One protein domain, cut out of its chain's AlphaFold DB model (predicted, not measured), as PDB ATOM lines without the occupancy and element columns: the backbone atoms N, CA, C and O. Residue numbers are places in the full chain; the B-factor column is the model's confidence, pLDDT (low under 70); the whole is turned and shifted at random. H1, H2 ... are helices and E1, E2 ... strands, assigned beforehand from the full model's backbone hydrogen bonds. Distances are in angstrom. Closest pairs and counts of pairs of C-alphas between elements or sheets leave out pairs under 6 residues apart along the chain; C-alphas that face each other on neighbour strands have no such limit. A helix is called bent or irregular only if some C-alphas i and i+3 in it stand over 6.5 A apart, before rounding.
ATOM      1  N   GLU A 111      65.399 -15.260   0.671       80.94
ATOM      2  CA  GLU A 111      65.849 -14.531  -0.521       80.94
ATOM      3  C   GLU A 111      65.167 -15.027  -1.806       80.94
ATOM      4  O   GLU A 111      64.790 -14.228  -2.675       80.94
ATOM      5  N   ARG A 112      64.974 -16.345  -1.957       75.12
ATOM      6  CA  ARG A 112      64.236 -16.923  -3.094       75.12
ATOM      7  C   ARG A 112      62.776 -16.478  -3.086       75.12
ATOM      8  O   ARG A 112      62.282 -16.052  -4.132       75.12
ATOM      9  N   ARG A 113      62.111 -16.509  -1.927       77.81
ATOM     10  CA  ARG A 113      60.736 -16.015  -1.743       77.81
ATOM     11  C   ARG A 113      60.634 -14.528  -2.070       77.81
ATOM     12  O   ARG A 113      59.774 -14.148  -2.858       77.81
ATOM     13  N   GLN A 114      61.556 -13.695  -1.591       83.31
ATOM     14  CA  GLN A 114      61.595 -12.263  -1.913       83.31
ATOM     15  C   GLN A 114      61.798 -12.009  -3.412       83.31
ATOM     16  O   GLN A 114      61.128 -11.156  -3.996       83.31
ATOM     17  N   ARG A 115      62.664 -12.780  -4.085       83.38
ATOM     18  CA  ARG A 115      62.838 -12.697  -5.546       83.38
ATOM     19  C   ARG A 115      61.576 -13.112  -6.298       83.38
ATOM     20  O   ARG A 115      61.259 -12.492  -7.314       83.38
ATOM     21  N   LEU A 116      60.868 -14.141  -5.833       84.38
ATOM     22  CA  LEU A 116      59.596 -14.574  -6.414       84.38
ATOM     23  C   LEU A 116      58.505 -13.517  -6.218       84.38
ATOM     24  O   LEU A 116      57.840 -13.166  -7.188       84.38
ATOM     25  N   LEU A 117      58.396 -12.928  -5.024       87.31
ATOM     26  CA  LEU A 117      57.468 -11.832  -4.737       87.31
ATOM     27  C   LEU A 117      57.773 -10.591  -5.584       87.31
ATOM     28  O   LEU A 117      56.865 -10.008  -6.167       87.31
ATOM     29  N   LEU A 118      59.048 -10.223  -5.747       87.06
ATOM     30  CA  LEU A 118      59.450  -9.111  -6.612       87.06
ATOM     31  C   LEU A 118      59.134  -9.391  -8.091       87.06
ATOM     32  O   LEU A 118      58.732  -8.488  -8.829       87.06
ATOM     33  N   LYS A 119      59.309 -10.639  -8.547       88.19
ATOM     34  CA  LYS A 119      58.918 -11.063  -9.901       88.19
ATOM     35  C   LYS A 119      57.400 -10.996 -10.081       88.19
ATOM     36  O   LYS A 119      56.958 -10.438 -11.083       88.19
ATOM     37  N   ALA A 120      56.629 -11.493  -9.115       85.56
ATOM     38  CA  ALA A 120      55.171 -11.451  -9.120       85.56
ATOM     39  C   ALA A 120      54.645 -10.006  -9.099       85.56
ATOM     40  O   ALA A 120      53.800  -9.657  -9.917       85.56
ATOM     41  N   ALA A 121      55.213  -9.129  -8.266       86.56
ATOM     42  CA  ALA A 121      54.860  -7.709  -8.211       86.56
ATOM     43  C   ALA A 121      55.143  -6.991  -9.542       86.56
ATOM     44  O   ALA A 121      54.289  -6.272 -10.056       86.56
ATOM     45  N   LYS A 122      56.304  -7.242 -10.167       87.19
ATOM     46  CA  LYS A 122      56.627  -6.700 -11.501       87.19
ATOM     47  C   LYS A 122      55.698  -7.234 -12.590       87.19
ATOM     48  O   LYS A 122      55.403  -6.518 -13.544       87.19
ATOM     49  N   GLN A 123      55.271  -8.492 -12.497       82.00
ATOM     50  CA  GLN A 123      54.287  -9.063 -13.418       82.00
ATOM     51  C   GLN A 123      52.907  -8.431 -13.217       82.00
ATOM     52  O   GLN A 123      52.288  -8.048 -14.205       82.00
ATOM     53  N   ALA A 124      52.468  -8.243 -11.971       81.38
ATOM     54  CA  ALA A 124      51.214  -7.573 -11.643       81.38
ATOM     55  C   ALA A 124      51.197  -6.119 -12.143       81.38
ATOM     56  O   ALA A 124      50.253  -5.724 -12.818       81.38
ATOM     57  N   GLU A 125      52.276  -5.356 -11.937       82.69
ATOM     58  CA  GLU A 125      52.401  -3.983 -12.453       82.69
ATOM     59  C   GLU A 125      52.339  -3.943 -13.993       82.69
ATOM     60  O   GLU A 125      51.716  -3.059 -14.586       82.69
ATOM     61  N   ARG A 126      52.949  -4.926 -14.672       82.19
ATOM     62  CA  ARG A 126      52.853  -5.056 -16.136       82.19
ATOM     63  C   ARG A 126      51.428  -5.364 -16.585       82.19
ATOM     64  O   ARG A 126      50.970  -4.752 -17.548       82.19
ATOM     65  N   GLN A 127      50.738  -6.274 -15.898       80.88
ATOM     66  CA  GLN A 127      49.347  -6.625 -16.190       80.88
ATOM     67  C   GLN A 127      48.415  -5.435 -15.960       80.88
ATOM     68  O   GLN A 127      47.585  -5.134 -16.814       80.88
ATOM     69  N   GLU A 128      48.577  -4.707 -14.859       80.19
ATOM     70  CA  GLU A 128      47.808  -3.497 -14.572       80.19
ATOM     71  C   GLU A 128      48.078  -2.407 -15.618       80.19
ATOM     72  O   GLU A 128      47.152  -1.796 -16.154       80.19
ATOM     73  N   GLY A 129      49.345  -2.211 -15.991       82.81
ATOM     74  CA  GLY A 129      49.730  -1.301 -17.063       82.81
ATOM     75  C   GLY A 129      49.118  -1.675 -18.415       82.81
ATOM     76  O   GLY A 129      48.734  -0.783 -19.175       82.81
ATOM     77  N   GLN A 130      49.001  -2.971 -18.714       84.38
ATOM     78  CA  GLN A 130      48.336  -3.471 -19.913       84.38
ATOM     79  C   GLN A 130      46.824  -3.219 -19.861       84.38
ATOM     80  O   GLN A 130      46.304  -2.551 -20.754       84.38
ATOM     81  N   ARG A 131      46.150  -3.622 -18.776       82.25
ATOM     82  CA  ARG A 131      44.713  -3.377 -18.558       82.25
ATOM     83  C   ARG A 131      44.364  -1.897 -18.664       82.25
ATOM     84  O   ARG A 131      43.385  -1.522 -19.300       82.25
ATOM     85  N   ARG A 132      45.201  -1.024 -18.097       84.31
ATOM     86  CA  ARG A 132      45.019   0.428 -18.192       84.31
ATOM     87  C   ARG A 132      45.110   0.922 -19.635       84.31
ATOM     88  O   ARG A 132      44.329   1.781 -20.024       84.31
ATOM     89  N   ARG A 133      46.052   0.423 -20.438       84.62
ATOM     90  CA  ARG A 133      46.164   0.812 -21.856       84.62
ATOM     91  C   ARG A 133      44.957   0.341 -22.660       84.62
ATOM     92  O   ARG A 133      44.430   1.121 -23.445       84.62
ATOM     93  N   GLU A 134      44.520  -0.891 -22.426       86.81
ATOM     94  CA  GLU A 134      43.330  -1.469 -23.056       86.81
ATOM     95  C   GLU A 134      42.077  -0.654 -22.708       86.81
ATOM     96  O   GLU A 134      41.341  -0.254 -23.606       86.81
ATOM     97  N   ALA A 135      41.891  -0.285 -21.437       82.25
ATOM     98  CA  ALA A 135      40.769   0.546 -21.001       82.25
ATOM     99  C   ALA A 135      40.737   1.921 -21.693       82.25
ATOM    100  O   ALA A 135      39.687   2.343 -22.173       82.25
ATOM    101  N   PHE A 136      41.877   2.616 -21.802       86.06
ATOM    102  CA  PHE A 136      41.947   3.901 -22.516       86.06
ATOM    103  C   PHE A 136      41.624   3.754 -24.009       86.06
ATOM    104  O   PHE A 136      40.966   4.623 -24.585       86.06
ATOM    105  N   GLU A 137      42.055   2.660 -24.639       86.75
ATOM    106  CA  GLU A 137      41.730   2.387 -26.036       86.75
ATOM    107  C   GLU A 137      40.232   2.126 -26.236       86.75
ATOM    108  O   GLU A 137      39.644   2.668 -27.174       86.75
ATOM    109  N   VAL A 138      39.599   1.371 -25.335       84.81
ATOM    110  CA  VAL A 138      38.149   1.130 -25.358       84.81
ATOM    111  C   VAL A 138      37.377   2.432 -25.152       84.81
ATOM    112  O   VAL A 138      36.519   2.758 -25.969       84.81
ATOM    113  N   VAL A 139      37.717   3.226 -24.132       85.19
ATOM    114  CA  VAL A 139      37.059   4.519 -23.860       85.19
ATOM    115  C   VAL A 139      37.183   5.467 -25.055       85.19
ATOM    116  O   VAL A 139      36.214   6.125 -25.431       85.19
ATOM    117  N   HIS A 140      38.352   5.513 -25.696       85.56
ATOM    118  CA  HIS A 140      38.563   6.306 -26.904       85.56
ATOM    119  C   HIS A 140      37.661   5.853 -28.067       85.56
ATOM    120  O   HIS A 140      37.053   6.696 -28.727       85.56
ATOM    121  N   ARG A 141      37.540   4.539 -28.301       85.75
ATOM    122  CA  ARG A 141      36.669   3.962 -29.343       85.75
ATOM    123  C   ARG A 141      35.186   4.234 -29.079       85.75
ATOM    124  O   ARG A 141      34.486   4.671 -29.988       85.75
ATOM    125  N   VAL A 142      34.725   4.038 -27.844       84.19
ATOM    126  CA  VAL A 142      33.329   4.301 -27.449       84.19
ATOM    127  C   VAL A 142      32.997   5.783 -27.607       84.19
ATOM    128  O   VAL A 142      31.990   6.128 -28.217       84.19
ATOM    129  N   ALA A 143      33.877   6.678 -27.148       79.38
ATOM    130  CA  ALA A 143      33.678   8.115 -27.312       79.38
ATOM    131  C   ALA A 143      33.571   8.522 -28.790       79.38
ATOM    132  O   ALA A 143      32.726   9.344 -29.135       79.38
ATOM    133  N   LEU A 144      34.394   7.940 -29.670       83.81
ATOM    134  CA  LEU A 144      34.303   8.169 -31.116       83.81
ATOM    135  C   LEU A 144      32.955   7.733 -31.692       83.81
ATOM    136  O   LEU A 144      32.380   8.471 -32.486       83.81
ATOM    137  N   GLN A 145      32.435   6.577 -31.281       82.44
ATOM    138  CA  GLN A 145      31.119   6.108 -31.718       82.44
ATOM    139  C   GLN A 145      29.997   7.035 -31.241       82.44
ATOM    140  O   GLN A 145      29.135   7.396 -32.038       82.44
ATOM    141  N   CYS A 146      30.042   7.493 -29.986       80.25
ATOM    142  CA  CYS A 146      29.080   8.473 -29.474       80.25
ATOM    143  C   CYS A 146      29.137   9.792 -30.262       80.25
ATOM    144  O   CYS A 146      28.101  10.345 -30.620       80.25
ATOM    145  N   TRP A 147      30.342  10.278 -30.578       81.75
ATOM    146  CA  TRP A 147      30.530  11.479 -31.395       81.75
ATOM    147  C   TRP A 147      30.028  11.304 -32.832       81.75
ATOM    148  O   TRP A 147      29.446  12.237 -33.381       81.75
ATOM    149  N   LEU A 148      30.220  10.125 -33.435       81.44
ATOM    150  CA  LEU A 148      29.676   9.799 -34.754       81.44
ATOM    151  C   LEU A 148      28.145   9.783 -34.737       81.44
ATOM    152  O   LEU A 148      27.534  10.430 -35.583       81.44
ATOM    153  N   ALA A 149      27.532   9.108 -33.761       78.62
ATOM    154  CA  ALA A 149      26.079   9.060 -33.609       78.62
ATOM    155  C   ALA A 149      25.486  10.465 -33.411       78.62
ATOM    156  O   ALA A 149      24.533  10.845 -34.084       78.62
ATOM    157  N   HIS A 150      26.114  11.271 -32.553       78.75
ATOM    158  CA  HIS A 150      25.721  12.661 -32.341       78.75
ATOM    159  C   HIS A 150      25.867  13.509 -33.616       78.75
ATOM    160  O   HIS A 150      24.998  14.320 -33.916       78.75
ATOM    161  N   GLY A 151      26.937  13.314 -34.395       76.94
ATOM    162  CA  GLY A 151      27.142  14.010 -35.668       76.94
ATOM    163  C   GLY A 151      26.080  13.679 -36.721       76.94
ATOM    164  O   GLY A 151      25.584  14.591 -37.380       76.94
ATOM    165  N   VAL A 152      25.672  12.409 -36.824       76.50
ATOM    166  CA  VAL A 152      24.549  11.988 -37.682       76.50
ATOM    167  C   VAL A 152      23.254  12.661 -37.234       76.50
ATOM    168  O   VAL A 152      22.562  13.258 -38.056       76.50
ATOM    169  N   GLN A 153      22.963  12.653 -35.932       76.50
ATOM    170  CA  GLN A 153      21.753  13.274 -35.393       76.50
ATOM    171  C   GLN A 153      21.716  14.794 -35.615       76.50
ATOM    172  O   GLN A 153      20.677  15.343 -35.976       76.50
ATOM    173  N   LEU A 154      22.850  15.486 -35.469       78.69
ATOM    174  CA  LEU A 154      22.955  16.907 -35.811       78.69
ATOM    175  C   LEU A 154      22.740  17.154 -37.309       78.69
ATOM    176  O   LEU A 154      22.094  18.133 -37.673       78.69
ATOM    177  N   SER A 155      23.261  16.278 -38.173       81.25
ATOM    178  CA  SER A 155      23.041  16.356 -39.622       81.25
ATOM    179  C   SER A 155      21.557  16.199 -39.967       81.25
ATOM    180  O   SER A 155      21.029  16.978 -40.756       81.25
ATOM    181  N   GLN A 156      20.856  15.262 -39.321       77.56
ATOM    182  CA  GLN A 156      19.409  15.067 -39.482       77.56
ATOM    183  C   GLN A 156      18.612  16.303 -39.045       77.56
ATOM    184  O   GLN A 156      17.736  16.756 -39.775       77.56
ATOM    185  N   GLN A 157      18.941  16.884 -37.886       78.50
ATOM    186  CA  GLN A 157      18.293  18.107 -37.398       78.50
ATOM    187  C   GLN A 157      18.555  19.305 -38.316       78.50
ATOM    188  O   GLN A 157      17.648  20.081 -38.603       78.50
ATOM    189  N   ALA A 158      19.783  19.445 -38.821       74.94
ATOM    190  CA  ALA A 158      20.111  20.469 -39.810       74.94
ATOM    191  C   ALA A 158      19.378  20.243 -41.144       74.94
ATOM    192  O   ALA A 158      19.107  21.207 -41.854       74.94
ATOM    193  N   SER A 159      19.030  18.988 -41.447       77.69
ATOM    194  CA  SER A 159      18.322  18.597 -42.665       77.69
ATOM    195  C   SER A 159      16.790  18.714 -42.558       77.69
ATOM    196  O   SER A 159      16.074  18.348 -43.490       77.69
ATOM    197  N   GLU A 160      16.253  19.235 -41.449       82.62
ATOM    198  CA  GLU A 160      14.808  19.338 -41.234       82.62
ATOM    199  C   GLU A 160      14.141  20.258 -42.288       82.62
ATOM    200  O   GLU A 160      14.553  21.408 -42.474       82.62
ATOM    201  N   PRO A 161      13.083  19.809 -42.995       83.81
ATOM    202  CA  PRO A 161      12.481  20.574 -44.094       83.81
ATOM    203  C   PRO A 161      11.862  21.901 -43.633       83.81
ATOM    204  O   PRO A 161      11.873  22.887 -44.373       83.81
ATOM    205  N   LEU A 162      11.362  21.958 -42.395       84.38
ATOM    206  CA  LEU A 162      10.834  23.186 -41.802       84.38
ATOM    207  C   LEU A 162      11.940  24.229 -41.612       84.38
ATOM    208  O   LEU A 162      11.762  25.385 -42.000       84.38
ATOM    209  N   LEU A 163      13.103  23.816 -41.104       81.94
ATOM    210  CA  LEU A 163      14.266  24.685 -40.933       81.94
ATOM    211  C   LEU A 163      14.752  25.230 -42.284       81.94
ATOM    212  O   LEU A 163      14.970  26.434 -42.418       81.94
ATOM    213  N   HIS A 164      14.819  24.377 -43.310       81.56
ATOM    214  CA  HIS A 164      15.129  24.808 -44.675       81.56
ATOM    215  C   HIS A 164      14.139  25.852 -45.202       81.56
ATOM    216  O   HIS A 164      14.555  26.874 -45.748       81.56
ATOM    217  N   SER A 165      12.834  25.636 -45.012       79.00
ATOM    218  CA  SER A 165      11.804  26.571 -45.480       79.00
ATOM    219  C   SER A 165      11.902  27.946 -44.802       79.00
ATOM    220  O   SER A 165      11.772  28.981 -45.462       79.00
ATOM    221  N   LEU A 166      12.217  27.971 -43.503       82.94
ATOM    222  CA  LEU A 166      12.429  29.198 -42.737       82.94
ATOM    223  C   LEU A 166      13.692  29.929 -43.197       82.94
ATOM    224  O   LEU A 166      13.643  31.132 -43.445       82.94
ATOM    225  N   LEU A 167      14.807  29.215 -43.372       77.12
ATOM    226  CA  LEU A 167      16.067  29.802 -43.835       77.12
ATOM    227  C   LEU A 167      15.957  30.373 -45.254       77.12
ATOM    228  O   LEU A 167      16.455  31.469 -45.507       77.12
ATOM    229  N   LEU A 168      15.260  29.681 -46.160       78.12
ATOM    230  CA  LEU A 168      14.982  30.187 -47.507       78.12
ATOM    231  C   LEU A 168      14.088  31.432 -47.480       78.12
ATOM    232  O   LEU A 168      14.293  32.337 -48.282       78.12
ATOM    233  N   SER A 169      13.146  31.509 -46.537       81.00
ATOM    234  CA  SER A 169      12.278  32.683 -46.356       81.00
ATOM    235  C   SER A 169      13.022  33.897 -45.788       81.00
ATOM    236  O   SER A 169      12.635  35.035 -46.049       81.00
ATOM    237  N   LEU A 170      14.088  33.673 -45.011       80.25
ATOM    238  CA  LEU A 170      14.949  34.733 -44.478       80.25
ATOM    239  C   LEU A 170      15.973  35.237 -45.505       80.25
ATOM    240  O   LEU A 170      16.505  36.336 -45.343       80.25
ATOM    241  N   LEU A 171      16.255  34.453 -46.550       77.69
ATOM    242  CA  LEU A 171      17.266  34.771 -47.550       77.69
ATOM    243  C   LEU A 171      16.819  35.965 -48.423       77.69
ATOM    244  O   LEU A 171      15.759  35.906 -49.049       77.69
ATOM    245  N   PRO A 172      17.620  37.044 -48.528       80.38
ATOM    246  CA  PRO A 172      17.313  38.161 -49.416       80.38
ATOM    247  C   PRO A 172      17.122  37.700 -50.872       80.38
ATOM    248  O   PRO A 172      17.896  36.860 -51.344       80.38
ATOM    249  N   PRO A 173      16.166  38.272 -51.628       70.12
ATOM    250  CA  PRO A 173      15.854  37.842 -52.996       70.12
ATOM    251  C   PRO A 173      17.058  37.944 -53.949       70.12
ATOM    252  O   PRO A 173      17.246  37.082 -54.808       70.12
ATOM    253  N   ASP A 174      17.940  38.925 -53.729       68.56
ATOM    254  CA  ASP A 174      19.189  39.107 -54.486       68.56
ATOM    255  C   ASP A 174      20.192  37.955 -54.279       68.56
ATOM    256  O   ASP A 174      21.002  37.651 -55.159       68.56
ATOM    257  N   LEU A 175      20.142  37.299 -53.114       67.56
ATOM    258  CA  LEU A 175      20.962  36.135 -52.771       67.56
ATOM    259  C   LEU A 175      20.270  34.817 -53.142       67.56
ATOM    260  O   LEU A 175      20.958  33.877 -53.536       67.56
ATOM    261  N   ALA A 176      18.935  34.765 -53.100       63.19
ATOM    262  CA  ALA A 176      18.136  33.618 -53.538       63.19
ATOM    263  C   ALA A 176      18.229  33.371 -55.057       63.19
ATOM    264  O   ALA A 176      18.286  32.235 -55.515       63.19
ATOM    265  N   LEU A 177      18.325  34.432 -55.864       57.97
ATOM    266  CA  LEU A 177      18.566  34.311 -57.309       57.97
ATOM    267  C   LEU A 177      20.005  33.871 -57.633       57.97
ATOM    268  O   LEU A 177      20.251  33.213 -58.646       57.97
ATOM    269  N   ALA A 178      20.960  34.212 -56.764       56.88
ATOM    270  CA  ALA A 178      22.355  33.796 -56.874       56.88
ATOM    271  C   ALA A 178      22.607  32.367 -56.354       56.88
ATOM    272  O   ALA A 178      23.669  31.812 -56.639       56.88
ATOM    273  N   SER A 179      21.659  31.775 -55.614       52.25
ATOM    274  CA  SER A 179      21.761  30.422 -55.053       52.25
ATOM    275  C   SER A 179      21.233  29.314 -55.972       52.25
ATOM    276  O   SER A 179      21.362  28.134 -55.646       52.25
ATOM    277  N   ALA A 180      20.687  29.667 -57.142       57.88
ATOM    278  CA  ALA A 180      20.238  28.692 -58.129       57.88
ATOM    279  C   ALA A 180      21.406  27.778 -58.578       57.88
ATOM    280  O   ALA A 180      22.489  28.281 -58.897       57.88
ATOM    281  N   PRO A 181      21.198  26.450 -58.691       54.59
ATOM    282  CA  PRO A 181      22.270  25.458 -58.865       54.59
ATOM    283  C   PRO A 181      23.118  25.647 -60.135       54.59
ATOM    284  O   PRO A 181      24.252  25.188 -60.200       54.59
ATOM    285  N   ARG A 182      22.611  26.378 -61.138       50.66
ATOM    286  CA  ARG A 182      23.343  26.719 -62.372       50.66
ATOM    287  C   ARG A 182      24.205  27.992 -62.285       50.66
ATOM    288  O   ARG A 182      24.868  28.319 -63.263       50.66
ATOM    289  N   ARG A 183      24.179  28.733 -61.170       51.41
ATOM    290  CA  ARG A 183      24.862  30.039 -60.996       51.41
ATOM    291  C   ARG A 183      25.641  30.174 -59.679       51.41
ATOM    292  O   ARG A 183      26.118  31.267 -59.365       51.41
ATOM    293  N   LEU A 184      25.767  29.100 -58.898       61.81
ATOM    294  CA  LEU A 184      26.404  29.145 -57.583       61.81
ATOM    295  C   LEU A 184      27.942  29.206 -57.697       61.81
ATOM    296  O   LEU A 184      28.635  28.194 -57.618       61.81
ATOM    297  N   ASP A 185      28.482  30.413 -57.862       67.06
ATOM    298  CA  ASP A 185      29.928  30.663 -57.869       67.06
ATOM    299  C   ASP A 185      30.497  30.855 -56.451       67.06
ATOM    300  O   ASP A 185      29.795  31.258 -55.521       67.06
ATOM    301  N   LEU A 186      31.819  30.692 -56.287       69.25
ATOM    302  CA  LEU A 186      32.528  30.977 -55.024       69.25
ATOM    303  C   LEU A 186      32.269  32.406 -54.507       69.25
ATOM    304  O   LEU A 186      32.245  32.640 -53.299       69.25
ATOM    305  N   ALA A 187      32.061  33.366 -55.411       70.06
ATOM    306  CA  ALA A 187      31.682  34.734 -55.063       70.06
ATOM    307  C   ALA A 187      30.230  34.836 -54.552       70.06
ATOM    308  O   ALA A 187      29.950  35.633 -53.658       70.06
ATOM    309  N   GLY A 188      29.312  34.019 -55.079       70.50
ATOM    310  CA  GLY A 188      27.952  33.865 -54.555       70.50
ATOM    311  C   GLY A 188      27.957  33.285 -53.142       70.50
ATOM    312  O   GLY A 188      27.386  33.886 -52.235       70.50
ATOM    313  N   LEU A 189      28.714  32.204 -52.928       72.44
ATOM    314  CA  LEU A 189      28.896  31.588 -51.609       72.44
ATOM    315  C   LEU A 189      29.476  32.566 -50.581       72.44
ATOM    316  O   LEU A 189      28.975  32.653 -49.465       72.44
ATOM    317  N   ARG A 190      30.486  33.364 -50.952       74.62
ATOM    318  CA  ARG A 190      31.050  34.397 -50.064       74.62
ATOM    319  C   ARG A 190      30.018  35.432 -49.622       74.62
ATOM    320  O   ARG A 190      30.052  35.842 -48.469       74.62
ATOM    321  N   ARG A 191      29.107  35.840 -50.512       75.19
ATOM    322  CA  ARG A 191      28.033  36.792 -50.178       75.19
ATOM    323  C   ARG A 191      27.020  36.184 -49.208       75.19
ATOM    324  O   ARG A 191      26.665  36.836 -48.235       75.19
ATOM    325  N   ILE A 192      26.625  34.929 -49.429       75.31
ATOM    326  CA  ILE A 192      25.719  34.197 -48.527       75.31
ATOM    327  C   ILE A 192      26.366  34.015 -47.143       75.31
ATOM    328  O   ILE A 192      25.742  34.300 -46.125       75.31
ATOM    329  N   LEU A 193      27.641  33.613 -47.095       75.06
ATOM    330  CA  LEU A 193      28.375  33.418 -45.839       75.06
ATOM    331  C   LEU A 193      28.662  34.725 -45.092       75.06
ATOM    332  O   LEU A 193      28.789  34.693 -43.877       75.06
ATOM    333  N   ALA A 194      28.778  35.860 -45.786       75.56
ATOM    334  CA  ALA A 194      28.911  37.170 -45.148       75.56
ATOM    335  C   ALA A 194      27.574  37.682 -44.585       75.56
ATOM    336  O   ALA A 194      27.564  38.405 -43.594       75.56
ATOM    337  N   TRP A 195      26.451  37.293 -45.198       80.88
ATOM    338  CA  TRP A 195      25.110  37.601 -44.702       80.88
ATOM    339  C   TRP A 195      24.738  36.758 -43.476       80.88
ATOM    340  O   TRP A 195      24.182  37.296 -42.526       80.88
ATOM    341  N   LEU A 196      25.081  35.466 -43.451       75.81
ATOM    342  CA  LEU A 196      24.621  34.534 -42.415       75.81
ATOM    343  C   LEU A 196      24.877  35.009 -40.963       75.81
ATOM    344  O   LEU A 196      23.939  34.950 -40.169       75.81
ATOM    345  N   PRO A 197      26.062  35.540 -40.585       73.75
ATOM    346  CA  PRO A 197      26.299  36.048 -39.234       73.75
ATOM    347  C   PRO A 197      25.361  37.191 -38.824       73.75
ATOM    348  O   PRO A 197      25.015  37.285 -37.651       73.75
ATOM    349  N   SER A 198      24.887  38.007 -39.777       70.81
ATOM    350  CA  SER A 198      23.957  39.116 -39.503       70.81
ATOM    351  C   SER A 198      22.571  38.653 -39.029       70.81
ATOM    352  O   SER A 198      21.820  39.443 -38.464       70.81
ATOM    353  N   CYS A 199      22.236  37.371 -39.211       67.50
ATOM    354  CA  CYS A 199      21.011  36.768 -38.687       67.50
ATOM    355  C   CYS A 199      21.139  36.277 -37.235       67.50
ATOM    356  O   CYS A 199      20.118  35.991 -36.613       67.50
ATOM    357  N   LEU A 231      27.808  18.653 -43.319       75.25
ATOM    358  CA  LEU A 231      28.201  19.114 -41.995       75.25
ATOM    359  C   LEU A 231      29.561  18.502 -41.646       75.25
ATOM    360  O   LEU A 231      29.680  17.291 -41.496       75.25
ATOM    361  N   VAL A 232      30.601  19.323 -41.507       78.00
ATOM    362  CA  VAL A 232      31.939  18.843 -41.130       78.00
ATOM    363  C   VAL A 232      32.178  19.069 -39.641       78.00
ATOM    364  O   VAL A 232      32.112  20.200 -39.164       78.00
ATOM    365  N   VAL A 233      32.504  17.998 -38.916       77.12
ATOM    366  CA  VAL A 233      32.746  18.016 -37.468       77.12
ATOM    367  C   VAL A 233      34.133  17.456 -37.161       77.12
ATOM    368  O   VAL A 233      34.496  16.366 -37.605       77.12
ATOM    369  N   ALA A 234      34.909  18.188 -36.360       79.56
ATOM    370  CA  ALA A 234      36.148  17.685 -35.774       79.56
ATOM    371  C   ALA A 234      35.830  16.956 -34.458       79.56
ATOM    372  O   ALA A 234      35.432  17.590 -33.480       79.56
ATOM    373  N   LEU A 235      35.992  15.632 -34.430       79.38
ATOM    374  CA  LEU A 235      35.698  14.815 -33.252       79.38
ATOM    375  C   LEU A 235      36.857  14.917 -32.255       79.38
ATOM    376  O   LEU A 235      38.024  14.740 -32.616       79.38
ATOM    377  N   GLN A 236      36.536  15.165 -30.984       79.56
ATOM    378  CA  GLN A 236      37.521  15.312 -29.907       79.56
ATOM    379  C   GLN A 236      37.341  14.219 -28.842       79.56
ATOM    380  O   GLN A 236      36.839  14.487 -27.748       79.56
ATOM    381  N   PRO A 237      37.720  12.963 -29.142       78.88
ATOM    382  CA  PRO A 237      37.716  11.899 -28.147       78.88
ATOM    383  C   PRO A 237      38.853  12.084 -27.121       78.88
ATOM    384  O   PRO A 237      39.865  12.733 -27.412       78.88
ATOM    385  N   PRO A 238      38.747  11.465 -25.932       78.19
ATOM    386  CA  PRO A 238      39.846  11.406 -24.969       78.19
ATOM    387  C   PRO A 238      41.081  10.719 -25.583       78.19
ATOM    388  O   PRO A 238      40.941   9.933 -26.517       78.19
ATOM    389  N   ALA A 275      35.413  23.762 -48.882       73.38
ATOM    390  CA  ALA A 275      35.379  23.960 -47.429       73.38
ATOM    391  C   ALA A 275      34.884  25.375 -47.087       73.38
ATOM    392  O   ALA A 275      35.447  26.351 -47.585       73.38
ATOM    393  N   LEU A 276      33.865  25.493 -46.232       74.62
ATOM    394  CA  LEU A 276      33.228  26.764 -45.872       74.62
ATOM    395  C   LEU A 276      33.206  26.928 -44.345       74.62
ATOM    396  O   LEU A 276      32.854  25.989 -43.638       74.62
ATOM    397  N   ASP A 277      33.551  28.114 -43.840       74.25
ATOM    398  CA  ASP A 277      33.298  28.502 -42.444       74.25
ATOM    399  C   ASP A 277      32.693  29.923 -42.405       74.25
ATOM    400  O   ASP A 277      33.424  30.907 -42.597       74.25
ATOM    401  N   PRO A 278      31.367  30.052 -42.177       67.00
ATOM    402  CA  PRO A 278      30.691  31.349 -42.094       67.00
ATOM    403  C   PRO A 278      31.106  32.173 -40.872       67.00
ATOM    404  O   PRO A 278      30.996  33.393 -40.890       67.00
ATOM    405  N   PHE A 279      31.612  31.531 -39.818       67.50
ATOM    406  CA  PHE A 279      31.919  32.175 -38.542       67.50
ATOM    407  C   PHE A 279      33.431  32.326 -38.319       67.50
ATOM    408  O   PHE A 279      33.872  32.441 -37.173       67.50
ATOM    409  N   PHE A 280      34.245  32.261 -39.380       63.75
ATOM    410  CA  PHE A 280      35.707  32.339 -39.287       63.75
ATOM    411  C   PHE A 280      36.180  33.703 -38.760       63.75
ATOM    412  O   PHE A 280      36.949  33.767 -37.800       63.75
ATOM    413  N   LYS A 281      35.700  34.799 -39.369       64.88
ATOM    414  CA  LYS A 281      35.839  36.188 -38.901       64.88
ATOM    415  C   LYS A 281      34.606  36.999 -39.335       64.88
ATOM    416  O   LYS A 281      34.175  36.810 -40.471       64.88
ATOM    417  N   PRO A 282      34.102  37.953 -38.524       56.06
ATOM    418  CA  PRO A 282      32.892  38.726 -38.841       56.06
ATOM    419  C   PRO A 282      32.965  39.511 -40.163       56.06
ATOM    420  O   PRO A 282      31.951  39.740 -40.805       56.06
ATOM    421  N   SER A 283      34.168  39.915 -40.582       57.28
ATOM    422  CA  SER A 283      34.402  40.723 -41.787       57.28
ATOM    423  C   SER A 283      34.872  39.927 -43.012       57.28
ATOM    424  O   SER A 283      34.980  40.496 -44.097       57.28
ATOM    425  N   ALA A 284      35.184  38.634 -42.863       65.31
ATOM    426  CA  ALA A 284      35.715  37.809 -43.948       65.31
ATOM    427  C   ALA A 284      35.436  36.309 -43.707       65.31
ATOM    428  O   ALA A 284      36.167  35.677 -42.934       65.31
ATOM    429  N   PRO A 285      34.426  35.713 -44.374       67.25
ATOM    430  CA  PRO A 285      34.184  34.277 -44.295       67.25
ATOM    431  C   PRO A 285      35.323  33.494 -44.965       67.25
ATOM    432  O   PRO A 285      35.816  33.875 -46.034       67.25
ATOM    433  N   ALA A 286      35.742  32.385 -44.352       69.88
ATOM    434  CA  ALA A 286      36.750  31.509 -44.939       69.88
ATOM    435  C   ALA A 286      36.100  30.603 -45.987       69.88
ATOM    436  O   ALA A 286      35.167  29.855 -45.695       69.88
ATOM    437  N   VAL A 287      36.611  30.672 -47.217       68.94
ATOM    438  CA  VAL A 287      36.148  29.862 -48.347       68.94
ATOM    439  C   VAL A 287      37.351  29.182 -48.977       68.94
ATOM    440  O   VAL A 287      38.267  29.862 -49.440       68.94
ATOM    441  N   ASP A 288      37.306  27.852 -49.020       73.06
ATOM    442  CA  ASP A 288      38.302  26.968 -49.631       73.06
ATOM    443  C   ASP A 288      39.693  27.027 -48.967       73.06
ATOM    444  O   ASP A 288      40.716  26.807 -49.611       73.06
ATOM    445  N   THR A 289      39.735  27.315 -47.661       74.50
ATOM    446  CA  THR A 289      40.964  27.353 -46.843       74.50
ATOM    447  C   THR A 289      40.862  26.400 -45.641       74.50
ATOM    448  O   THR A 289      40.694  26.862 -44.508       74.50
ATOM    449  N   PRO A 290      40.933  25.071 -45.853       72.25
ATOM    450  CA  PRO A 290      40.674  24.079 -44.804       72.25
ATOM    451  C   PRO A 290      41.682  24.146 -43.642       72.25
ATOM    452  O   PRO A 290      41.283  24.088 -42.479       72.25
ATOM    453  N   GLU A 291      42.969  24.373 -43.922       72.88
ATOM    454  CA  GLU A 291      44.016  24.477 -42.889       72.88
ATOM    455  C   GLU A 291      43.789  25.660 -41.935       72.88
ATOM    456  O   GLU A 291      43.913  25.537 -40.711       72.88
ATOM    457  N   ALA A 292      43.414  26.814 -42.501       73.00
ATOM    458  CA  ALA A 292      43.143  28.024 -41.739       73.00
ATOM    459  C   ALA A 292      41.939  27.817 -40.807       73.00
ATOM    460  O   ALA A 292      42.038  28.131 -39.620       73.00
ATOM    461  N   ILE A 293      40.856  27.215 -41.316       72.25
ATOM    462  CA  ILE A 293      39.635  26.896 -40.555       72.25
ATOM    463  C   ILE A 293      39.969  26.007 -39.350       72.25
ATOM    464  O   ILE A 293      39.633  26.339 -38.212       72.25
ATOM    465  N   LEU A 294      40.719  24.925 -39.575       71.56
ATOM    466  CA  LEU A 294      41.143  24.023 -38.505       71.56
ATOM    467  C   LEU A 294      41.991  24.730 -37.442       71.56
ATOM    468  O   LEU A 294      41.821  24.499 -36.247       71.56
ATOM    469  N   SER A 295      42.943  25.561 -37.875       71.50
ATOM    470  CA  SER A 295      43.845  26.280 -36.969       71.50
ATOM    471  C   SER A 295      43.138  27.324 -36.102       71.50
ATOM    472  O   SER A 295      43.588  27.581 -34.989       71.50
ATOM    473  N   ALA A 296      42.026  27.889 -36.581       67.81
ATOM    474  CA  ALA A 296      41.225  28.851 -35.832       67.81
ATOM    475  C   ALA A 296      40.295  28.179 -34.807       67.81
ATOM    476  O   ALA A 296      40.071  28.734 -33.734       67.81
ATOM    477  N   ARG A 297      39.760  26.989 -35.122       64.31
ATOM    478  CA  ARG A 297      38.788  26.271 -34.272       64.31
ATOM    479  C   ARG A 297      39.430  25.368 -33.225       64.31
ATOM    480  O   ARG A 297      38.871  25.190 -32.147       64.31
ATOM    481  N   VAL A 298      40.595  24.802 -33.528       63.16
ATOM    482  CA  VAL A 298      41.305  23.886 -32.633       63.16
ATOM    483  C   VAL A 298      42.507  24.611 -32.036       63.16
ATOM    484  O   VAL A 298      43.584  24.672 -32.632       63.16
ATOM    485  N   SER A 299      42.322  25.190 -30.847       50.81
ATOM    486  CA  SER A 299      43.381  25.894 -30.126       50.81
ATOM    487  C   SER A 299      44.330  24.899 -29.444       50.81
ATOM    488  O   SER A 299      44.054  24.333 -28.391       50.81
ATOM    489  N   GLY A 300      45.495  24.673 -30.055       53.50
ATOM    490  CA  GLY A 300      46.588  23.922 -29.434       53.50
ATOM    491  C   GLY A 300      47.422  23.105 -30.418       53.50
ATOM    492  O   GLY A 300      46.943  22.650 -31.450       53.50
ATOM    493  N   ARG A 301      48.692  22.859 -30.067       51.72
ATOM    494  CA  ARG A 301      49.599  21.953 -30.809       51.72
ATOM    495  C   ARG A 301      49.212  20.466 -30.701       51.72
ATOM    496  O   ARG A 301      49.955  19.611 -31.171       51.72
ATOM    497  N   ALA A 302      48.104  20.129 -30.042       59.38
ATOM    498  CA  ALA A 302      47.730  18.745 -29.790       59.38
ATOM    499  C   ALA A 302      47.180  18.091 -31.068       59.38
ATOM    500  O   ALA A 302      46.015  18.268 -31.413       59.38
ATOM    501  N   LEU A 303      48.017  17.289 -31.735       60.06
ATOM    502  CA  LEU A 303      47.664  16.468 -32.905       60.06
ATOM    503  C   LEU A 303      46.399  15.615 -32.688       60.06
ATOM    504  O   LEU A 303      45.648  15.382 -33.630       60.06
ATOM    505  N   ALA A 304      46.120  15.213 -31.442       60.41
ATOM    506  CA  ALA A 304      44.925  14.456 -31.062       60.41
ATOM    507  C   ALA A 304      43.607  15.186 -31.369       60.41
ATOM    508  O   ALA A 304      42.644  14.550 -31.777       60.41
ATOM    509  N   ALA A 305      43.574  16.516 -31.234       61.88
ATOM    510  CA  ALA A 305      42.376  17.316 -31.499       61.88
ATOM    511  C   ALA A 305      42.128  17.556 -33.003       61.88
ATOM    512  O   ALA A 305      41.111  18.130 -33.380       61.88
ATOM    513  N   ARG A 306      43.070  17.134 -33.858       70.81
ATOM    514  CA  ARG A 306      43.011  17.222 -35.326       70.81
ATOM    515  C   ARG A 306      42.887  15.851 -35.997       70.81
ATOM    516  O   ARG A 306      42.870  15.779 -37.217       70.81
ATOM    517  N   ALA A 307      42.849  14.772 -35.213       75.81
ATOM    518  CA  ALA A 307      43.020  13.412 -35.715       75.81
ATOM    519  C   ALA A 307      41.774  12.825 -36.399       75.81
ATOM    520  O   ALA A 307      41.916  11.866 -37.152       75.81
ATOM    521  N   TYR A 308      40.584  13.372 -36.133       84.25
ATOM    522  CA  TYR A 308      39.315  12.875 -36.666       84.25
ATOM    523  C   TYR A 308      38.445  14.041 -37.135       84.25
ATOM    524  O   TYR A 308      37.939  14.808 -36.318       84.25
ATOM    525  N   ILE A 309      38.270  14.180 -38.444       83.19
ATOM    526  CA  ILE A 309      37.414  15.192 -39.066       83.19
ATOM    527  C   ILE A 309      36.485  14.470 -40.028       83.19
ATOM    528  O   ILE A 309      36.925  13.904 -41.026       83.19
ATOM    529  N   VAL A 310      35.197  14.480 -39.708       82.56
ATOM    530  CA  VAL A 310      34.180  13.697 -40.411       82.56
ATOM    531  C   VAL A 310      33.181  14.644 -41.057       82.56
ATOM    532  O   VAL A 310      32.722  15.593 -40.424       82.56
ATOM    533  N   GLY A 311      32.875  14.402 -42.328       79.69
ATOM    534  CA  GLY A 311      31.792  15.054 -43.051       79.69
ATOM    535  C   GLY A 311      30.541  14.182 -43.029       79.69
ATOM    536  O   GLY A 311      30.599  13.032 -43.457       79.69
ATOM    537  N   PHE A 312      29.432  14.742 -42.563       79.31
ATOM    538  CA  PHE A 312      28.104  14.136 -42.563       79.31
ATOM    539  C   PHE A 312      27.273  14.727 -43.702       79.31
ATOM    540  O   PHE A 312      27.213  15.948 -43.846       79.31
ATOM    541  N   GLY A 313      26.694  13.874 -44.544       71.94
ATOM    542  CA  GLY A 313      25.776  14.278 -45.612       71.94
ATOM    543  C   GLY A 313      24.306  14.207 -45.206       71.94
ATOM    544  O   GLY A 313      23.970  13.715 -44.127       71.94
ATOM    545  N   GLU A 314      23.441  14.674 -46.108       65.50
ATOM    546  CA  GLU A 314      21.976  14.578 -45.999       65.50
ATOM    547  C   GLU A 314      21.501  13.110 -45.969       65.50
ATOM    548  O   GLU A 314      20.581  12.779 -45.230       65.50
ATOM    549  N   ASP A 315      22.206  12.203 -46.658       66.31
ATOM    550  CA  ASP A 315      21.903  10.758 -46.709       66.31
ATOM    551  C   ASP A 315      22.378   9.969 -45.468       66.31
ATOM    552  O   ASP A 315      22.684   8.780 -45.566       66.31
ATOM    553  N   GLU A 316      22.597  10.634 -44.329       68.00
ATOM    554  CA  GLU A 316      23.203  10.052 -43.109       68.00
ATOM    555  C   GLU A 316      24.611   9.457 -43.323       68.00
ATOM    556  O   GLU A 316      25.186   8.782 -42.465       68.00
ATOM    557  N   SER A 317      25.216   9.733 -44.480       72.19
ATOM    558  CA  SER A 317      26.543   9.244 -44.825       72.19
ATOM    559  C   SER A 317      27.615   9.976 -44.018       72.19
ATOM    560  O   SER A 317      27.708  11.201 -44.041       72.19
ATOM    561  N   ALA A 318      28.460   9.213 -43.322       74.94
ATOM    562  CA  ALA A 318      29.645   9.723 -42.640       74.94
ATOM    563  C   ALA A 318      30.898   9.375 -43.456       74.94
ATOM    564  O   ALA A 318      31.157   8.205 -43.749       74.94
ATOM    565  N   VAL A 319      31.682  10.390 -43.825       78.50
ATOM    566  CA  VAL A 319      32.927  10.245 -44.595       78.50
ATOM    567  C   VAL A 319      34.072  10.891 -43.832       78.50
ATOM    568  O   VAL A 319      33.942  12.008 -43.337       78.50
ATOM    569  N   ASP A 320      35.211  10.212 -43.750       81.81
ATOM    570  CA  ASP A 320      36.424  10.810 -43.203       81.81
ATOM    571  C   ASP A 320      37.011  11.832 -44.189       81.81
ATOM    572  O   ASP A 320      37.375  11.492 -45.312       81.81
ATOM    573  N   VAL A 321      37.097  13.095 -43.771       81.06
ATOM    574  CA  VAL A 321      37.632  14.208 -44.576       81.06
ATOM    575  C   VAL A 321      38.950  14.722 -43.973       81.06
ATOM    576  O   VAL A 321      39.482  15.741 -44.402       81.06
ATOM    577  N   THR A 322      39.527  14.018 -42.990       79.69
ATOM    578  CA  THR A 322      40.713  14.461 -42.231       79.69
ATOM    579  C   THR A 322      41.901  14.825 -43.117       79.69
ATOM    580  O   THR A 322      42.537  15.855 -42.883       79.69
ATOM    581  N   VAL A 323      42.159  14.040 -44.167       76.62
ATOM    582  CA  VAL A 323      43.275  14.247 -45.112       76.62
ATOM    583  C   VAL A 323      43.230  15.638 -45.749       76.62
ATOM    584  O   VAL A 323      44.260  16.286 -45.908       76.62
ATOM    585  N   ARG A 324      42.029  16.154 -46.029       73.06
ATOM    586  CA  ARG A 324      41.849  17.463 -46.660       73.06
ATOM    587  C   ARG A 324      42.241  18.631 -45.753       73.06
ATOM    588  O   ARG A 324      42.600  19.706 -46.229       73.06
ATOM    589  N   TYR A 325      42.094  18.452 -44.446       73.06
ATOM    590  CA  TYR A 325      42.320  19.512 -43.473       73.06
ATOM    591  C   TYR A 325      43.705  19.438 -42.824       73.06
ATOM    592  O   TYR A 325      44.217  20.466 -42.376       73.06
ATOM    593  N   VAL A 326      44.313  18.249 -42.760       73.75
ATOM    594  CA  VAL A 326      45.593  18.027 -42.083       73.75
ATOM    595  C   VAL A 326      46.698  17.704 -43.097       73.75
ATOM    596  O   VAL A 326      46.733  16.588 -43.610       73.75
ATOM    597  N   PRO A 327      47.662  18.619 -43.328       68.25
ATOM    598  CA  PRO A 327      48.763  18.376 -44.265       68.25
ATOM    599  C   PRO A 327      49.766  17.316 -43.774       68.25
ATOM    600  O   PRO A 327      50.425  16.681 -44.589       68.25
ATOM    601  N   ASP A 328      49.878  17.104 -42.455       70.06
ATOM    602  CA  ASP A 328      50.701  16.052 -41.834       70.06
ATOM    603  C   ASP A 328      49.816  14.918 -41.289       70.06
ATOM    604  O   ASP A 328      49.626  14.742 -40.080       70.06
ATOM    605  N   TYR A 329      49.201  14.173 -42.208       71.56
ATOM    606  CA  TYR A 329      48.304  13.070 -41.861       71.56
ATOM    607  C   TYR A 329      49.037  11.908 -41.165       71.56
ATOM    608  O   TYR A 329      48.471  11.246 -40.292       71.56
ATOM    609  N   ALA A 330      50.319  11.696 -41.487       67.69
ATOM    610  CA  ALA A 330      51.145  10.645 -40.896       67.69
ATOM    611  C   ALA A 330      51.279  10.810 -39.372       67.69
ATOM    612  O   ALA A 330      51.092   9.849 -38.621       67.69
ATOM    613  N   ALA A 331      51.509  12.038 -38.895       67.62
ATOM    614  CA  ALA A 331      51.554  12.324 -37.463       67.62
ATOM    615  C   ALA A 331      50.195  12.116 -36.770       67.62
ATOM    616  O   ALA A 331      50.144  11.676 -35.616       67.62
ATOM    617  N   CYS A 332      49.084  12.388 -37.462       72.12
ATOM    618  CA  CYS A 332      47.743  12.109 -36.947       72.12
ATOM    619  C   CYS A 332      47.466  10.606 -36.852       72.12
ATOM    620  O   CYS A 332      46.931  10.167 -35.833       72.12
ATOM    621  N   ARG A 333      47.892   9.802 -37.837       72.31
ATOM    622  CA  ARG A 333      47.694   8.341 -37.860       72.31
ATOM    623  C   ARG A 333      48.225   7.650 -36.600       72.31
ATOM    624  O   ARG A 333      47.546   6.787 -36.053       72.31
ATOM    625  N   ALA A 334      49.363   8.094 -36.066       73.38
ATOM    626  CA  ALA A 334      49.951   7.541 -34.841       73.38
ATOM    627  C   ALA A 334      49.071   7.706 -33.579       73.38
ATOM    628  O   ALA A 334      49.248   6.983 -32.590       73.38
ATOM    629  N   VAL A 335      48.141   8.667 -33.591       77.94
ATOM    630  CA  VAL A 335      47.206   8.946 -32.491       77.94
ATOM    631  C   VAL A 335      45.860   8.238 -32.694       77.94
ATOM    632  O   VAL A 335      45.116   8.060 -31.726       77.94
ATOM    633  N   ARG A 336      45.559   7.804 -33.924       83.44
ATOM    634  CA  ARG A 336      44.287   7.174 -34.285       83.44
ATOM    635  C   ARG A 336      44.186   5.719 -33.805       83.44
ATOM    636  O   ARG A 336      45.135   5.106 -33.296       83.44
ATOM    637  N   THR A 337      42.971   5.194 -33.916       84.94
ATOM    638  CA  THR A 337      42.637   3.771 -33.786       84.94
ATOM    639  C   THR A 337      43.051   2.999 -35.040       84.94
ATOM    640  O   THR A 337      43.560   3.581 -35.998       84.94
ATOM    641  N   SER A 338      42.878   1.671 -35.016       83.56
ATOM    642  CA  SER A 338      43.065   0.837 -36.209       83.56
ATOM    643  C   SER A 338      42.233   1.377 -37.375       83.56
ATOM    644  O   SER A 338      41.055   1.694 -37.200       83.56
ATOM    645  N   HIS A 339      42.851   1.441 -38.556       80.50
ATOM    646  CA  HIS A 339      42.190   1.860 -39.789       80.50
ATOM    647  C   HIS A 339      40.986   0.964 -40.114       80.50
ATOM    648  O   HIS A 339      39.911   1.467 -40.415       80.50
ATOM    649  N   GLU A 340      41.137  -0.355 -39.970       78.69
ATOM    650  CA  GLU A 340      40.064  -1.327 -40.224       78.69
ATOM    651  C   GLU A 340      38.864  -1.103 -39.303       78.69
ATOM    652  O   GLU A 340      37.715  -1.110 -39.742       78.69
ATOM    653  N   TRP A 341      39.132  -0.853 -38.017       85.69
ATOM    654  CA  TRP A 341      38.078  -0.571 -37.048       85.69
ATOM    655  C   TRP A 341      37.377   0.757 -37.351       85.69
ATOM    656  O   TRP A 341      36.156   0.841 -37.244       85.69
ATOM    657  N   TRP A 342      38.134   1.789 -37.731       86.31
ATOM    658  CA  TRP A 342      37.587   3.108 -38.042       86.31
ATOM    659  C   TRP A 342      36.691   3.089 -39.287       86.31
ATOM    660  O   TRP A 342      35.580   3.615 -39.244       86.31
ATOM    661  N   GLU A 343      37.119   2.414 -40.354       80.19
ATOM    662  CA  GLU A 343      36.300   2.208 -41.555       80.19
ATOM    663  C   GLU A 343      35.017   1.427 -41.243       80.19
ATOM    664  O   GLU A 343      33.930   1.810 -41.681       80.19
ATOM    665  N   ALA A 344      35.111   0.380 -40.417       75.75
ATOM    666  CA  ALA A 344      33.937  -0.359 -39.956       75.75
ATOM    667  C   ALA A 344      32.983   0.529 -39.133       75.75
ATOM    668  O   ALA A 344      31.770   0.461 -39.317       75.75
ATOM    669  N   ALA A 345      33.508   1.401 -38.266       78.00
ATOM    670  CA  ALA A 345      32.701   2.336 -37.484       78.00
ATOM    671  C   ALA A 345      31.962   3.356 -38.370       78.00
ATOM    672  O   ALA A 345      30.781   3.610 -38.144       78.00
ATOM    673  N   LEU A 346      32.613   3.890 -39.409       78.75
ATOM    674  CA  LEU A 346      31.972   4.773 -40.394       78.75
ATOM    675  C   LEU A 346      30.938   4.041 -41.256       78.75
ATOM    676  O   LEU A 346      29.936   4.631 -41.655       78.75
ATOM    677  N   ALA A 347      31.172   2.765 -41.567       74.12
ATOM    678  CA  ALA A 347      30.215   1.934 -42.290       74.12
ATOM    679  C   ALA A 347      28.950   1.656 -41.462       74.12
ATOM    680  O   ALA A 347      27.851   1.699 -42.010       74.12
ATOM    681  N   LEU A 348      29.085   1.433 -40.150       68.69
ATOM    682  CA  LEU A 348      27.957   1.190 -39.241       68.69
ATOM    683  C   LEU A 348      27.005   2.386 -39.118       68.69
ATOM    684  O   LEU A 348      25.804   2.184 -38.948       68.69
ATOM    685  N   SER A 349      27.515   3.612 -39.247       60.72
ATOM    686  CA  SER A 349      26.685   4.822 -39.257       60.72
ATOM    687  C   SER A 349      25.773   4.935 -40.488       60.72
ATOM    688  O   SER A 349      24.862   5.749 -40.478       60.72
ATOM    689  N   ARG A 350      25.965   4.116 -41.536       59.88
ATOM    690  CA  ARG A 350      25.187   4.153 -42.793       59.88
ATOM    691  C   ARG A 350      23.890   3.335 -42.721       59.88
ATOM    692  O   ARG A 350      23.594   2.560 -43.632       59.88
ATOM    693  N   ARG A 351      23.136   3.425 -41.621       47.69
ATOM    694  CA  ARG A 351      21.905   2.636 -41.425       47.69
ATOM    695  C   ARG A 351      20.745   3.173 -42.276       47.69
ATOM    696  O   ARG A 351      19.814   3.778 -41.775       47.69
ATOM    697  N   GLY A 352      20.764   2.851 -43.563       40.94
ATOM    698  CA  GLY A 352      19.649   3.090 -44.473       40.94
ATOM    699  C   GLY A 352      20.056   2.736 -45.892       40.94
ATOM    700  O   GLY A 352      20.848   3.437 -46.509       40.94
ATOM    701  N   GLU A 364      38.449   7.927 -55.602       36.72
ATOM    702  CA  GLU A 364      39.705   8.176 -56.324       36.72
ATOM    703  C   GLU A 364      40.409   9.454 -55.868       36.72
ATOM    704  O   GLU A 364      41.622   9.435 -55.682       36.72
ATOM    705  N   GLU A 365      39.666  10.528 -55.594       35.84
ATOM    706  CA  GLU A 365      40.246  11.824 -55.221       35.84
ATOM    707  C   GLU A 365      40.791  11.807 -53.783       35.84
ATOM    708  O   GLU A 365      41.933  12.194 -53.552       35.84
ATOM    709  N   GLY A 366      40.056  11.207 -52.834       37.66
ATOM    710  CA  GLY A 366      40.544  10.987 -51.466       37.66
ATOM    711  C   GLY A 366      41.766  10.064 -51.411       37.66
ATOM    712  O   GLY A 366      42.702  10.338 -50.668       37.66
ATOM    713  N   ARG A 367      41.816   9.026 -52.261       42.38
ATOM    714  CA  ARG A 367      42.991   8.144 -52.382       42.38
ATOM    715  C   ARG A 367      44.169   8.826 -53.072       42.38
ATOM    716  O   ARG A 367      45.303   8.511 -52.734       42.38
ATOM    717  N   ALA A 368      43.944   9.710 -54.042       40.22
ATOM    718  CA  ALA A 368      45.005  10.447 -54.730       40.22
ATOM    719  C   ALA A 368      45.621  11.531 -53.830       40.22
ATOM    720  O   ALA A 368      46.845  11.635 -53.743       40.22
ATOM    721  N   GLU A 369      44.791  12.262 -53.087       41.91
ATOM    722  CA  GLU A 369      45.231  13.250 -52.097       41.91
ATOM    723  C   GLU A 369      45.905  12.577 -50.887       41.91
ATOM    724  O   GLU A 369      46.932  13.054 -50.405       41.91
ATOM    725  N   GLU A 370      45.408  11.416 -50.444       43.31
ATOM    726  CA  GLU A 370      46.055  10.576 -49.426       43.31
ATOM    727  C   GLU A 370      47.410  10.036 -49.911       43.31
ATOM    728  O   GLU A 370      48.392  10.071 -49.167       43.31
ATOM    729  N   ARG A 371      47.512   9.622 -51.183       48.56
ATOM    730  CA  ARG A 371      48.778   9.213 -51.819       48.56
ATOM    731  C   ARG A 371      49.801  10.348 -51.869       48.56
ATOM    732  O   ARG A 371      50.991  10.063 -51.733       48.56
ATOM    733  N   GLU A 372      49.361  11.594 -52.044       46.25
ATOM    734  CA  GLU A 372      50.223  12.779 -52.127       46.25
ATOM    735  C   GLU A 372      50.623  13.323 -50.741       46.25
ATOM    736  O   GLU A 372      51.782  13.680 -50.518       46.25
ATOM    737  N   ALA A 373      49.697  13.344 -49.777       41.81
ATOM    738  CA  ALA A 373      49.960  13.775 -48.402       41.81
ATOM    739  C   ALA A 373      50.856  12.775 -47.650       41.81
ATOM    740  O   ALA A 373      51.739  13.171 -46.885       41.81
ATOM    741  N   LEU A 374      50.698  11.473 -47.909       47.31
ATOM    742  CA  LEU A 374      51.516  10.429 -47.292       47.31
ATOM    743  C   LEU A 374      52.944  10.381 -47.863       47.31
ATOM    744  O   LEU A 374      53.881  10.068 -47.129       47.31
ATOM    745  N   ALA A 375      53.133  10.780 -49.126       47.16
ATOM    746  CA  ALA A 375      54.459  10.947 -49.728       47.16
ATOM    747  C   ALA A 375      55.278  12.073 -49.061       47.16
ATOM    748  O   ALA A 375      56.507  12.037 -49.081       47.16
ATOM    749  N   ARG A 376      54.619  13.050 -48.417       48.34
ATOM    750  CA  ARG A 376      55.290  14.153 -47.704       48.34
ATOM    751  C   ARG A 376      55.691  13.815 -46.260       48.34
ATOM    752  O   ARG A 376      56.533  14.518 -45.706       48.34
ATOM    753  N   GLY A 377      55.123  12.760 -45.660       45.81
ATOM    754  CA  GLY A 377      55.252  12.460 -44.223       45.81
ATOM    755  C   GLY A 377      55.738  11.053 -43.848       45.81
ATOM    756  O   GLY A 377      55.792  10.738 -42.659       45.81
TER     757      GLY A 377
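AT A GLANCE: This is residues 111 to 199, 231 to 238, 275 to 352 and 364 to 377 of the 569 residues of an uncharacterized protein of Emiliania huxleyi (UniProt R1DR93). One very long helix, H1, sticks out as a free arm with residues 111 to 135 and covers one face of a small three-stranded sheet with residues 147 to 158. The short helix H7 packs on the opposite face, touching H5 and H10, while H2, H3 and H4 make a loosely joined head past the end of H1. The printed part has 189 residues with ten named helices and three named strands, in the order H1 H2 H3 H4 E1 H5 H6 E2 E3 H7 H8 H9 H10; the sheet E1 E2 E3 is antiparallel and the class is mostly helix. The whole is loose, with a radius of gyration of the C-alphas of 22.7 A and spans of 89 by 37 by 33 A; without the free stretches the body spans 51 by 36 by 31 A.

HOW THE PARTS SIT: H1, residues 111 to 158, is on the sheet of E1, residues 231 to 234, E2, residues 309 to 313, and E3, residues 318 to 320, at a height over the sheet of 11.2 A. The closest C-alphas of H1 and E2 are those of Ser 155 and Phe 312, 6.3 A. H2, residues 161 to 170, and H1 meet only through their link. H3, residues 173 to 176, only just touches H4, residues 186 to 199, with 3 pairs of C-alphas within 8 A, Leu 175 and Ile 192 closest at 6.7 A. H4 is only just irregular: C-alphas 194 and 197 are 6.6 A apart. E1 and E2 are antiparallel, with N 231 and O 312 within hydrogen-bond range at 2.8 A. E2 and E3 form a hairpin, with N 311 and O 319 at 2.8 A. H7, residues 322 to 325, is on the opposite face from H1. H7 touches H5, residues 290 to 297, at Pro 290 and Tyr 325, C-alphas 5.0 A apart, and H10, residues 364 to 377, at Val 323 and Glu 370, 6.3 A. H8, residues 329 to 333, touches H6, residues 303 to 306, with C-alphas 303 and 332 closest at 5.9 A. H9, residues 339 to 348, is on the sheet, C-alphas 318 of E3 and 346 being closest at 5.9 A. Each O i to N i+4 pair is within hydrogen-bond range in H1, H2, H5, H8 and H9, against 7 of 10 in H4 and 8 of 10 in H10; H3, H6 and H7 are too short for one.

IN THESE COORDINATES: H1 runs 69.7 A from C-alpha 111 at (65.849, -14.531, -0.521) to C-alpha 158 at (20.111, 20.469, -39.810). H4 measures 20.8 A, H2 14.4 A, H9 14.3 A and E2 13.4 A. H10 measures 20.2 A and ends at C-alpha 377, (55.252, 12.460, -44.223).

THE WHOLE: The two C-alphas farthest apart, those of Glu 111 and Pro 173, are 89.4 A apart. Residues 200 to 230, 239 to 274 and 353 to 363 are not printed, with C-alpha gaps of 19.3, 26.1 and 23.8 A. Of the links printed whole, H3 to H4 is short and the others are tight. Residues 275 to 289 hold no named element. Mean pLDDT of the printed part is 72.2 and 43 in H10; 59 residues are under 70, among them 174 to 186 and 364 to 377.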